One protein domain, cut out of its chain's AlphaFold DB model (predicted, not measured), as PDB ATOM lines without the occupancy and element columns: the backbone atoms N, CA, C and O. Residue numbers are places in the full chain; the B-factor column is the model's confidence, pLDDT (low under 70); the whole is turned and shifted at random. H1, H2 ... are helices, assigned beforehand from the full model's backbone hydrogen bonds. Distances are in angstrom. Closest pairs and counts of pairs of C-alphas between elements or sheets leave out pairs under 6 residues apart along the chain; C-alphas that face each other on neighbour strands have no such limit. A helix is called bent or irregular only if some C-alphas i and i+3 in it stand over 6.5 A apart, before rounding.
ATOM      1  N   ASN A   4     134.309 126.513 120.354       68.25
ATOM      2  CA  ASN A   4     135.649 126.926 120.729       68.25
ATOM      3  C   ASN A   4     136.405 125.830 121.510       68.25
ATOM      4  O   ASN A   4     137.614 125.689 121.331       68.25
ATOM      5  N   ASP A   5     135.715 125.034 122.329       73.44
ATOM      6  CA  ASP A   5     136.306 123.967 123.146       73.44
ATOM      7  C   ASP A   5     136.647 122.738 122.302       73.44
ATOM      8  O   ASP A   5     137.732 122.184 122.453       73.44
ATOM      9  N   LEU A   6     135.771 122.346 121.366       72.50
ATOM     10  CA  LEU A   6     136.032 121.231 120.447       72.50
ATOM     11  C   LEU A   6     137.224 121.541 119.538       72.50
ATOM     12  O   LEU A   6     138.149 120.739 119.414       72.50
ATOM     13  N   THR A   7     137.247 122.744 118.965       70.88
ATOM     14  CA  THR A   7     138.377 123.202 118.150       70.88
ATOM     15  C   THR A   7     139.675 123.214 118.962       70.88
ATOM     16  O   THR A   7     140.713 122.769 118.477       70.88
ATOM     17  N   LYS A   8     139.643 123.704 120.208       76.56
ATOM     18  CA  LYS A   8     140.814 123.700 121.097       76.56
ATOM     19  C   LYS A   8     141.276 122.286 121.444       76.56
ATOM     20  O   LYS A   8     142.481 122.062 121.468       76.56
ATOM     21  N   ALA A   9     140.354 121.356 121.686       80.06
ATOM     22  CA  ALA A   9     140.669 119.958 121.970       80.06
ATOM     23  C   ALA A   9     141.315 119.265 120.762       80.06
ATOM     24  O   ALA A   9     142.298 118.546 120.902       80.06
ATOM     25  N   ILE A  10     140.827 119.533 119.554       77.31
ATOM     26  CA  ILE A  10     141.437 119.001 118.331       77.31
ATOM     27  C   ILE A  10     142.832 119.602 118.125       77.31
ATOM     28  O   ILE A  10     143.790 118.875 117.875       77.31
ATOM     29  N   LEU A  11     142.987 120.916 118.310       75.94
ATOM     30  CA  LEU A  11     144.295 121.573 118.232       75.94
ATOM     31  C   LEU A  11     145.275 121.080 119.302       75.94
ATOM     32  O   LEU A  11     146.471 121.015 119.029       75.94
ATOM     33  N   SER A  12     144.810 120.735 120.505       79.12
ATOM     34  CA  SER A  12     145.680 120.187 121.548       79.12
ATOM     35  C   SER A  12     146.140 118.767 121.219       79.12
ATOM     36  O   SER A  12     147.303 118.454 121.467       79.12
ATOM     37  N   VAL A  13     145.292 117.947 120.588       82.62
ATOM     38  CA  VAL A  13     145.693 116.646 120.027       82.62
ATOM     39  C   VAL A  13     146.741 116.843 118.933       82.62
ATOM     40  O   VAL A  13     147.816 116.263 119.030       82.62
ATOM     41  N   PHE A  14     146.504 117.734 117.964       75.81
ATOM     42  CA  PHE A  14     147.494 118.034 116.922       75.81
ATOM     43  C   PHE A  14     148.830 118.519 117.498       75.81
ATOM     44  O   PHE A  14     149.882 118.045 117.081       75.81
ATOM     45  N   LYS A  15     148.813 119.429 118.479       74.56
ATOM     46  CA  LYS A  15     150.037 119.884 119.158       74.56
ATOM     47  C   LYS A  15     150.776 118.741 119.847       74.56
ATOM     48  O   LYS A  15     151.996 118.677 119.752       74.56
ATOM     49  N   LYS A  16     150.050 117.841 120.515       82.12
ATOM     50  CA  LYS A  16     150.628 116.680 121.200       82.12
ATOM     51  C   LYS A  16     151.297 115.716 120.215       82.12
ATOM     52  O   LYS A  16     152.406 115.271 120.488       82.12
ATOM     53  N   GLU A  17     150.653 115.438 119.084       79.31
ATOM     54  CA  GLU A  17     151.202 114.578 118.022       79.31
ATOM     55  C   GLU A  17     152.443 115.193 117.351       79.31
ATOM     56  O   GLU A  17     153.354 114.480 116.944       79.31
ATOM     57  N   LEU A  18     152.522 116.526 117.277       77.69
ATOM     58  CA  LEU A  18     153.675 117.242 116.718       77.69
ATOM     59  C   LEU A  18     154.864 117.364 117.690       77.69
ATOM     60  O   LEU A  18     155.939 117.814 117.287       77.69
ATOM     61  N   GLY A  19     154.698 116.971 118.956       73.69
ATOM     62  CA  GLY A  19     155.756 117.015 119.966       73.69
ATOM     63  C   GLY A  19     156.406 118.398 120.094       73.69
ATOM     64  O   GLY A  19     155.741 119.429 120.006       73.69
ATOM     65  N   SER A  20     157.732 118.430 120.250       71.06
ATOM     66  CA  SER A  20     158.520 119.665 120.404       71.06
ATOM     67  C   SER A  20     158.455 120.614 119.202       71.06
ATOM     68  O   SER A  20     158.766 121.793 119.342       71.06
ATOM     69  N   VAL A  21     158.024 120.144 118.026       69.75
ATOM     70  CA  VAL A  21     157.800 120.999 116.850       69.75
ATOM     71  C   VAL A  21     156.545 121.853 117.038       69.75
ATOM     72  O   VAL A  21     156.519 123.002 116.601       69.75
ATOM     73  N   GLY A  22     155.529 121.333 117.735       68.69
ATOM     74  CA  GLY A  22     154.275 122.036 118.010       68.69
ATOM     75  C   GLY A  22     154.443 123.304 118.858       68.69
ATOM     76  O   GLY A  22     153.655 124.240 118.705       68.69
ATOM     77  N   ASP A  23     155.484 123.355 119.693       69.56
ATOM     78  CA  ASP A  23     155.810 124.500 120.556       69.56
ATOM     79  C   ASP A  23     156.565 125.618 119.820       69.56
ATOM     80  O   ASP A  23     156.572 126.762 120.270       69.56
ATOM     81  N   ILE A  24     157.171 125.302 118.671       74.38
ATOM     82  CA  ILE A  24     157.969 126.235 117.858       74.38
ATOM     83  C   ILE A  24     157.119 126.821 116.713       74.38
ATOM     84  O   ILE A  24     157.541 127.745 116.015       74.38
ATOM     85  N   LEU A  25     155.896 126.316 116.507       70.94
ATOM     86  CA  LEU A  25     155.009 126.812 115.458       70.94
ATOM     87  C   LEU A  25     154.567 128.261 115.732       70.94
ATOM     88  O   LEU A  25     154.012 128.538 116.800       70.94
ATOM     89  N   PRO A  26     154.716 129.173 114.749       80.00
ATOM     90  CA  PRO A  26     154.245 130.546 114.875       80.00
ATOM     91  C   PRO A  26     152.755 130.609 115.218       80.00
ATOM     92  O   PRO A  26     151.931 129.869 114.664       80.00
ATOM     93  N   SER A  27     152.391 131.532 116.106       77.88
ATOM     94  CA  SER A  27     151.003 131.730 116.530       77.88
ATOM     95  C   SER A  27     150.094 132.119 115.356       77.88
ATOM     96  O   SER A  27     148.950 131.657 115.301       77.88
ATOM     97  N   GLU A  28     150.598 132.868 114.365       79.31
ATOM     98  CA  GLU A  28     149.849 133.173 113.141       79.31
ATOM     99  C   GLU A  28     149.515 131.909 112.340       79.31
ATOM    100  O   GLU A  28     148.396 131.780 111.830       79.31
ATOM    101  N   LEU A  29     150.441 130.949 112.268       79.25
ATOM    102  CA  LEU A  29     150.235 129.688 111.557       79.25
ATOM    103  C   LEU A  29     149.151 128.855 112.250       79.25
ATOM    104  O   LEU A  29     148.205 128.411 111.601       79.25
ATOM    105  N   LEU A  30     149.225 128.732 113.579       75.19
ATOM    106  CA  LEU A  30     148.200 128.064 114.388       75.19
ATOM    107  C   LEU A  30     146.823 128.725 114.225       75.19
ATOM    108  O   LEU A  30     145.811 128.034 114.103       75.19
ATOM    109  N   SER A  31     146.774 130.058 114.177       78.81
ATOM    110  CA  SER A  31     145.525 130.798 113.963       78.81
ATOM    111  C   SER A  31     144.935 130.560 112.567       78.81
ATOM    112  O   SER A  31     143.716 130.468 112.412       78.81
ATOM    113  N   SER A  32     145.796 130.401 111.560       82.81
ATOM    114  CA  SER A  32     145.405 130.147 110.173       82.81
ATOM    115  C   SER A  32     144.900 128.719 109.989       82.81
ATOM    116  O   SER A  32     143.859 128.513 109.366       82.81
ATOM    117  N   ILE A  33     145.585 127.744 110.595       81.12
ATOM    118  CA  ILE A  33     145.153 126.342 110.664       81.12
ATOM    119  C   ILE A  33     143.775 126.268 111.317       81.12
ATOM    120  O   ILE A  33     142.851 125.692 110.753       81.12
ATOM    121  N   ARG A  34     143.601 126.937 112.462       79.56
ATOM    122  CA  ARG A  34     142.316 126.999 113.158       79.56
ATOM    123  C   ARG A  34     141.193 127.516 112.260       79.56
ATOM    124  O   ARG A  34     140.150 126.882 112.171       79.56
ATOM    125  N   LYS A  35     141.408 128.646 111.580       84.81
ATOM    126  CA  LYS A  35     140.408 129.248 110.683       84.81
ATOM    127  C   LYS A  35     140.013 128.334 109.521       84.81
ATOM    128  O   LYS A  35     138.874 128.416 109.078       84.81
ATOM    129  N   LYS A  36     140.930 127.498 109.027       85.25
ATOM    130  CA  LYS A  36     140.656 126.564 107.924       85.25
ATOM    131  C   LYS A  36     139.966 125.283 108.385       85.25
ATOM    132  O   LYS A  36     139.021 124.856 107.741       85.25
ATOM    133  N   ILE A  37     140.402 124.720 109.511       81.06
ATOM    134  CA  ILE A  37     139.918 123.419 109.989       81.06
ATOM    135  C   ILE A  37     138.574 123.543 110.727       81.06
ATOM    136  O   ILE A  37     137.761 122.627 110.666       81.06
ATOM    137  N   SER A  38     138.292 124.662 111.409       81.44
ATOM    138  CA  SER A  38     137.024 124.828 112.147       81.44
ATOM    139  C   SER A  38     135.770 124.606 111.279       81.44
ATOM    140  O   SER A  38     134.945 123.786 111.681       81.44
ATOM    141  N   PRO A  39     135.631 125.219 110.084       84.50
ATOM    142  CA  PRO A  39     134.495 124.951 109.193       84.50
ATOM    143  C   PRO A  39     134.396 123.489 108.734       84.50
ATOM    144  O   PRO A  39     133.303 122.955 108.556       84.50
ATOM    145  N   GLU A  40     135.534 122.821 108.541       84.50
ATOM    146  CA  GLU A  40     135.584 121.418 108.117       84.50
ATOM    147  C   GLU A  40     135.102 120.489 109.238       84.50
ATOM    148  O   GLU A  40     134.335 119.560 108.986       84.50
ATOM    149  N   ILE A  41     135.493 120.773 110.487       80.88
ATOM    150  CA  ILE A  41     135.007 120.065 111.678       80.88
ATOM    151  C   ILE A  41     133.502 120.269 111.841       80.88
ATOM    152  O   ILE A  41     132.788 119.293 112.050       80.88
ATOM    153  N   GLU A  42     133.011 121.505 111.728       80.75
ATOM    154  CA  GLU A  42     131.572 121.790 111.790       80.75
ATOM    155  C   GLU A  42     130.812 120.995 110.721       80.75
ATOM    156  O   GLU A  42     129.839 120.311 111.034       80.75
ATOM    157  N   GLY A  43     131.321 120.969 109.486       84.62
ATOM    158  CA  GLY A  43     130.747 120.165 108.410       84.62
ATOM    159  C   GLY A  43     130.757 118.655 108.686       84.62
ATOM    160  O   GLY A  43     129.827 117.956 108.286       84.62
ATOM    161  N   LEU A  44     131.776 118.126 109.370       84.12
ATOM    162  CA  LEU A  44     131.815 116.718 109.784       84.12
ATOM    163  C   LEU A  44     130.802 116.417 110.893       84.12
ATOM    164  O   LEU A  44     130.115 115.397 110.819       84.12
ATOM    165  N   VAL A  45     130.684 117.297 111.889       82.12
ATOM    166  CA  VAL A  45     129.692 117.185 112.971       82.12
ATOM    167  C   VAL A  45     128.280 117.144 112.377       82.12
ATOM    168  O   VAL A  45     127.516 116.234 112.696       82.12
ATOM    169  N   GLU A  46     127.983 118.036 111.430       84.50
ATOM    170  CA  GLU A  46     126.689 118.090 110.739       84.50
ATOM    171  C   GLU A  46     126.405 116.857 109.882       84.50
ATOM    172  O   GLU A  46     125.324 116.276 109.974       84.50
ATOM    173  N   LYS A  47     127.382 116.386 109.097       86.94
ATOM    174  CA  LYS A  47     127.242 115.144 108.310       86.94
ATOM    175  C   LYS A  47     126.988 113.914 109.176       86.94
ATOM    176  O   LYS A  47     126.370 112.960 108.715       86.94
ATOM    177  N   SER A  48     127.463 113.942 110.416       83.56
ATOM    178  CA  SER A  48     127.269 112.871 111.393       83.56
ATOM    179  C   SER A  48     125.889 112.926 112.065       83.56
ATOM    180  O   SER A  48     125.603 112.102 112.930       83.56
ATOM    181  N   GLY A  49     125.037 113.887 111.690       83.75
ATOM    182  CA  GLY A  49     123.705 114.085 112.261       83.75
ATOM    183  C   GLY A  49     123.694 114.883 113.566       83.75
ATOM    184  O   GLY A  49     122.653 114.974 114.213       83.75
ATOM    185  N   TYR A  50     124.827 115.469 113.960       86.31
ATOM    186  CA  TYR A  50     124.935 116.314 115.146       86.31
ATOM    187  C   TYR A  50     124.963 117.794 114.758       86.31
ATOM    188  O   TYR A  50     125.255 118.154 113.626       86.31
ATOM    189  N   VAL A  51     124.689 118.681 115.709       85.81
ATOM    190  CA  VAL A  51     124.831 120.131 115.521       85.81
ATOM    191  C   VAL A  51     125.668 120.717 116.645       85.81
ATOM    192  O   VAL A  51     125.744 120.158 117.743       85.81
ATOM    193  N   THR A  52     126.291 121.861 116.379       83.88
ATOM    194  CA  THR A  52     126.956 122.635 117.424       83.88
ATOM    195  C   THR A  52     125.957 123.062 118.494       83.88
ATOM    196  O   THR A  52     124.782 123.324 118.216       83.88
ATOM    197  N   LYS A  53     126.424 123.155 119.744       85.00
ATOM    198  CA  LYS A  53     125.562 123.554 120.864       85.00
ATOM    199  C   LYS A  53     124.996 124.961 120.642       85.00
ATOM    200  O   LYS A  53     123.814 125.185 120.867       85.00
ATOM    201  N   SER A  54     125.830 125.874 120.148       85.19
ATOM    202  CA  SER A  54     125.444 127.251 119.829       85.19
ATOM    203  C   SER A  54     124.310 127.313 118.794       85.19
ATOM    204  O   SER A  54     123.354 128.078 118.949       85.19
ATOM    205  N   LYS A  55     124.383 126.471 117.755       87.44
ATOM    206  CA  LYS A  55     123.358 126.350 116.716       87.44
ATOM    207  C   LYS A  55     122.076 125.742 117.271       87.44
ATOM    208  O   LYS A  55     121.007 126.271 116.986       87.44
ATOM    209  N   TYR A  56     122.178 124.699 118.095       91.31
ATOM    210  CA  TYR A  56     121.025 124.122 118.791       91.31
ATOM    211  C   TYR A  56     120.298 125.172 119.640       91.31
ATOM    212  O   TYR A  56     119.113 125.406 119.425       91.31
ATOM    213  N   GLU A  57     121.010 125.863 120.534       94.75
ATOM    214  CA  GLU A  57     120.424 126.872 121.433       94.75
ATOM    215  C   GLU A  57     119.780 128.026 120.648       94.75
ATOM    216  O   GLU A  57     118.729 128.547 121.019       94.75
ATOM    217  N   SER A  58     120.381 128.407 119.517       95.31
ATOM    218  CA  SER A  58     119.824 129.437 118.636       95.31
ATOM    219  C   SER A  58     118.520 128.992 117.970       95.31
ATOM    220  O   SER A  58     117.576 129.779 117.894       95.31
ATOM    221  N   LEU A  59     118.455 127.742 117.503       95.06
ATOM    222  CA  LEU A  59     117.251 127.164 116.901       95.06
ATOM    223  C   LEU A  59     116.144 126.959 117.937       95.06
ATOM    224  O   LEU A  59     114.994 127.288 117.668       95.06
ATOM    225  N   GLU A  60     116.492 126.477 119.128       96.94
ATOM    226  CA  GLU A  60     115.569 126.303 120.250       96.94
ATOM    227  C   GLU A  60     114.947 127.638 120.670       96.94
ATOM    228  O   GLU A  60     113.731 127.742 120.830       96.94
ATOM    229  N   ARG A  61     115.753 128.699 120.782       98.25
ATOM    230  CA  ARG A  61     115.237 130.044 121.067       98.25
ATOM    231  C   ARG A  61     114.279 130.527 119.980       98.25
ATOM    232  O   ARG A  61     113.207 131.033 120.300       98.25
ATOM    233  N   LEU A  62     114.647 130.351 118.711       98.25
ATOM    234  CA  LEU A  62     113.803 130.749 117.586       98.25
ATOM    235  C   LEU A  62     112.464 129.999 117.590       98.25
ATOM    236  O   LEU A  62     111.426 130.608 117.343       98.25
ATOM    237  N   ALA A  63     112.478 128.701 117.893       98.31
ATOM    238  CA  ALA A  63     111.268 127.893 117.983       98.31
ATOM    239  C   ALA A  63     110.314 128.424 119.066       98.31
ATOM    240  O   ALA A  63     109.142 128.655 118.777       98.31
ATOM    241  N   HIS A  64     110.825 128.723 120.265       98.50
ATOM    242  CA  HIS A  64     110.021 129.312 121.341       98.50
ATOM    243  C   HIS A  64     109.465 130.699 120.979       98.50
ATOM    244  O   HIS A  64     108.318 131.020 121.292       98.50
ATOM    245  N   GLU A  65     110.257 131.541 120.306       98.44
ATOM    246  CA  GLU A  65     109.798 132.856 119.841       98.44
ATOM    247  C   GLU A  65     108.659 132.728 118.815       98.44
ATOM    248  O   GLU A  65     107.697 133.498 118.855       98.44
ATOM    249  N   LEU A  66     108.739 131.748 117.911       98.50
ATOM    250  CA  LEU A  66     107.688 131.461 116.936       98.50
ATOM    251  C   LEU A  66     106.423 130.909 117.598       98.50
ATOM    252  O   LEU A  66     105.334 131.383 117.288       98.50
ATOM    253  N   GLU A  67     106.560 129.967 118.529       98.19
ATOM    254  CA  GLU A  67     105.437 129.411 119.289       98.19
ATOM    255  C   GLU A  67     104.684 130.511 120.045       98.19
ATOM    256  O   GLU A  67     103.465 130.633 119.925       98.19
ATOM    257  N   LYS A  68     105.415 131.395 120.733       98.06
ATOM    258  CA  LYS A  68     104.819 132.549 121.411       98.06
ATOM    259  C   LYS A  68     104.032 133.437 120.445       98.06
ATOM    260  O   LYS A  68     102.911 133.831 120.750       98.06
ATOM    261  N   ARG A  69     104.599 133.735 119.271       97.81
ATOM    262  CA  ARG A  69     103.930 134.555 118.248       97.81
ATOM    263  C   ARG A  69     102.646 133.908 117.736       97.81
ATOM    264  O   ARG A  69     101.690 134.630 117.486       97.81
ATOM    265  N   ILE A  70     102.622 132.585 117.574       97.94
ATOM    266  CA  ILE A  70     101.415 131.853 117.168       97.94
ATOM    267  C   ILE A  70     100.336 131.991 118.246       97.94
ATOM    268  O   ILE A  70      99.230 132.413 117.929       97.94
ATOM    269  N   ILE A  71     100.678 131.749 119.514       97.56
ATOM    270  CA  ILE A  71      99.741 131.884 120.642       97.56
ATOM    271  C   ILE A  71      99.165 133.304 120.729       97.56
ATOM    272  O   ILE A  71      97.972 133.482 120.977       97.56
ATOM    273  N   ASP A  72     100.001 134.328 120.550       97.25
ATOM    274  CA  ASP A  72      99.561 135.725 120.598       97.25
ATOM    275  C   ASP A  72      98.606 136.058 119.435       97.25
ATOM    276  O   ASP A  72      97.617 136.764 119.639       97.25
ATOM    277  N   LEU A  73      98.857 135.510 118.238       96.94
ATOM    278  CA  LEU A  73      97.966 135.652 117.083       96.94
ATOM    279  C   LEU A  73      96.623 134.949 117.311       96.94
ATOM    280  O   LEU A  73      95.581 135.547 117.057       96.94
ATOM    281  N   GLU A  74      96.636 133.723 117.832       95.38
ATOM    282  CA  GLU A  74      95.421 132.955 118.135       95.38
ATOM    283  C   GLU A  74      94.536 133.639 119.182       95.38
ATOM    284  O   GLU A  74      93.319 133.578 119.083       95.38
ATOM    285  N   LYS A  75      95.127 134.333 120.163       94.06
ATOM    286  CA  LYS A  75      94.379 135.118 121.163       94.06
ATOM    287  C   LYS A  75      93.797 136.422 120.619       94.06
ATOM    288  O   LYS A  75      92.948 137.019 121.276       94.06
ATOM    289  N   SER A  76      94.324 136.911 119.499       84.31
ATOM    290  CA  SER A  76      93.878 138.152 118.855       84.31
ATOM    291  C   SER A  76      92.766 137.945 117.819       84.31
ATOM    292  O   SER A  76      92.253 138.932 117.288       84.31
ATOM    293  N   LEU A  77      92.414 136.683 117.544       66.06
ATOM    294  CA  LEU A  77      91.286 136.233 116.722       66.06
ATOM    295  C   LEU A  77      90.040 135.994 117.586       66.06
ATOM    296  O   LEU A  77      88.935 136.267 117.068       66.06
TER     297      LEU A  77
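AT A GLANCE: This is residues 4 to 77 of the 77 residues of an uncharacterized protein of bacterium TMED221 (UniProt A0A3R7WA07). What does the model look like? A long straight arm, H3, sticks out from a small head in which H1 crosses H2 at a steep tilt. Residues 53 to 77, of which 53 to 75 belong to H3, stand free and make much of the length. What is it built of? The printed part has 74 residues with three named helices, H1, H2 and H3 in that order, and no named strand: all helix. It is extended, with a radius of gyration of the C-alphas of 20.0 A and spans of 69 by 24 by 15 A.

IN THESE COORDINATES: Where does the first helix lie? H1 is residues 4 to 17, 20.0 A long, from C-alpha 4 at (135.649, 126.926, 120.729). What follows? H2 is residues 27 to 47, 30.1 A long, and H3 is residues 53 to 75, 33.3 A long, ending with C-alpha 75 at (94.379, 135.118, 121.163).

HOW THE PARTS SIT: Which helices meet? H1, with residues 7 to 11 alone, touches residues 34 to 41 of H2. Their closest C-alphas, of Thr 7 and Ser 38, are 6.4 A apart, and the helices run opposite ways at a steep tilt of 64 degrees. Where is H3? H3 is apart from H1 and from H2. How do the backbones run? Every O i to N i+4 pair is within hydrogen-bond range in H1 and H3, and 15 of 17 are in H2. H2 has a kink of 30 degrees near residue 36 and is neither bent nor irregular, but only just: C-alphas 36 and 39 are 6.5 A apart.

THE WHOLE: How large is it? The two C-alphas farthest apart, of Ser 20 and Leu 77, are 69.3 A apart. Are there cuts or long links? The printed part has no cut; the link from H1 to H2 is short and that from H2 to H3 is tight. Where is confidence low? The pLDDT is under 70 at residue 4, residues 21 to 23 and residue 77.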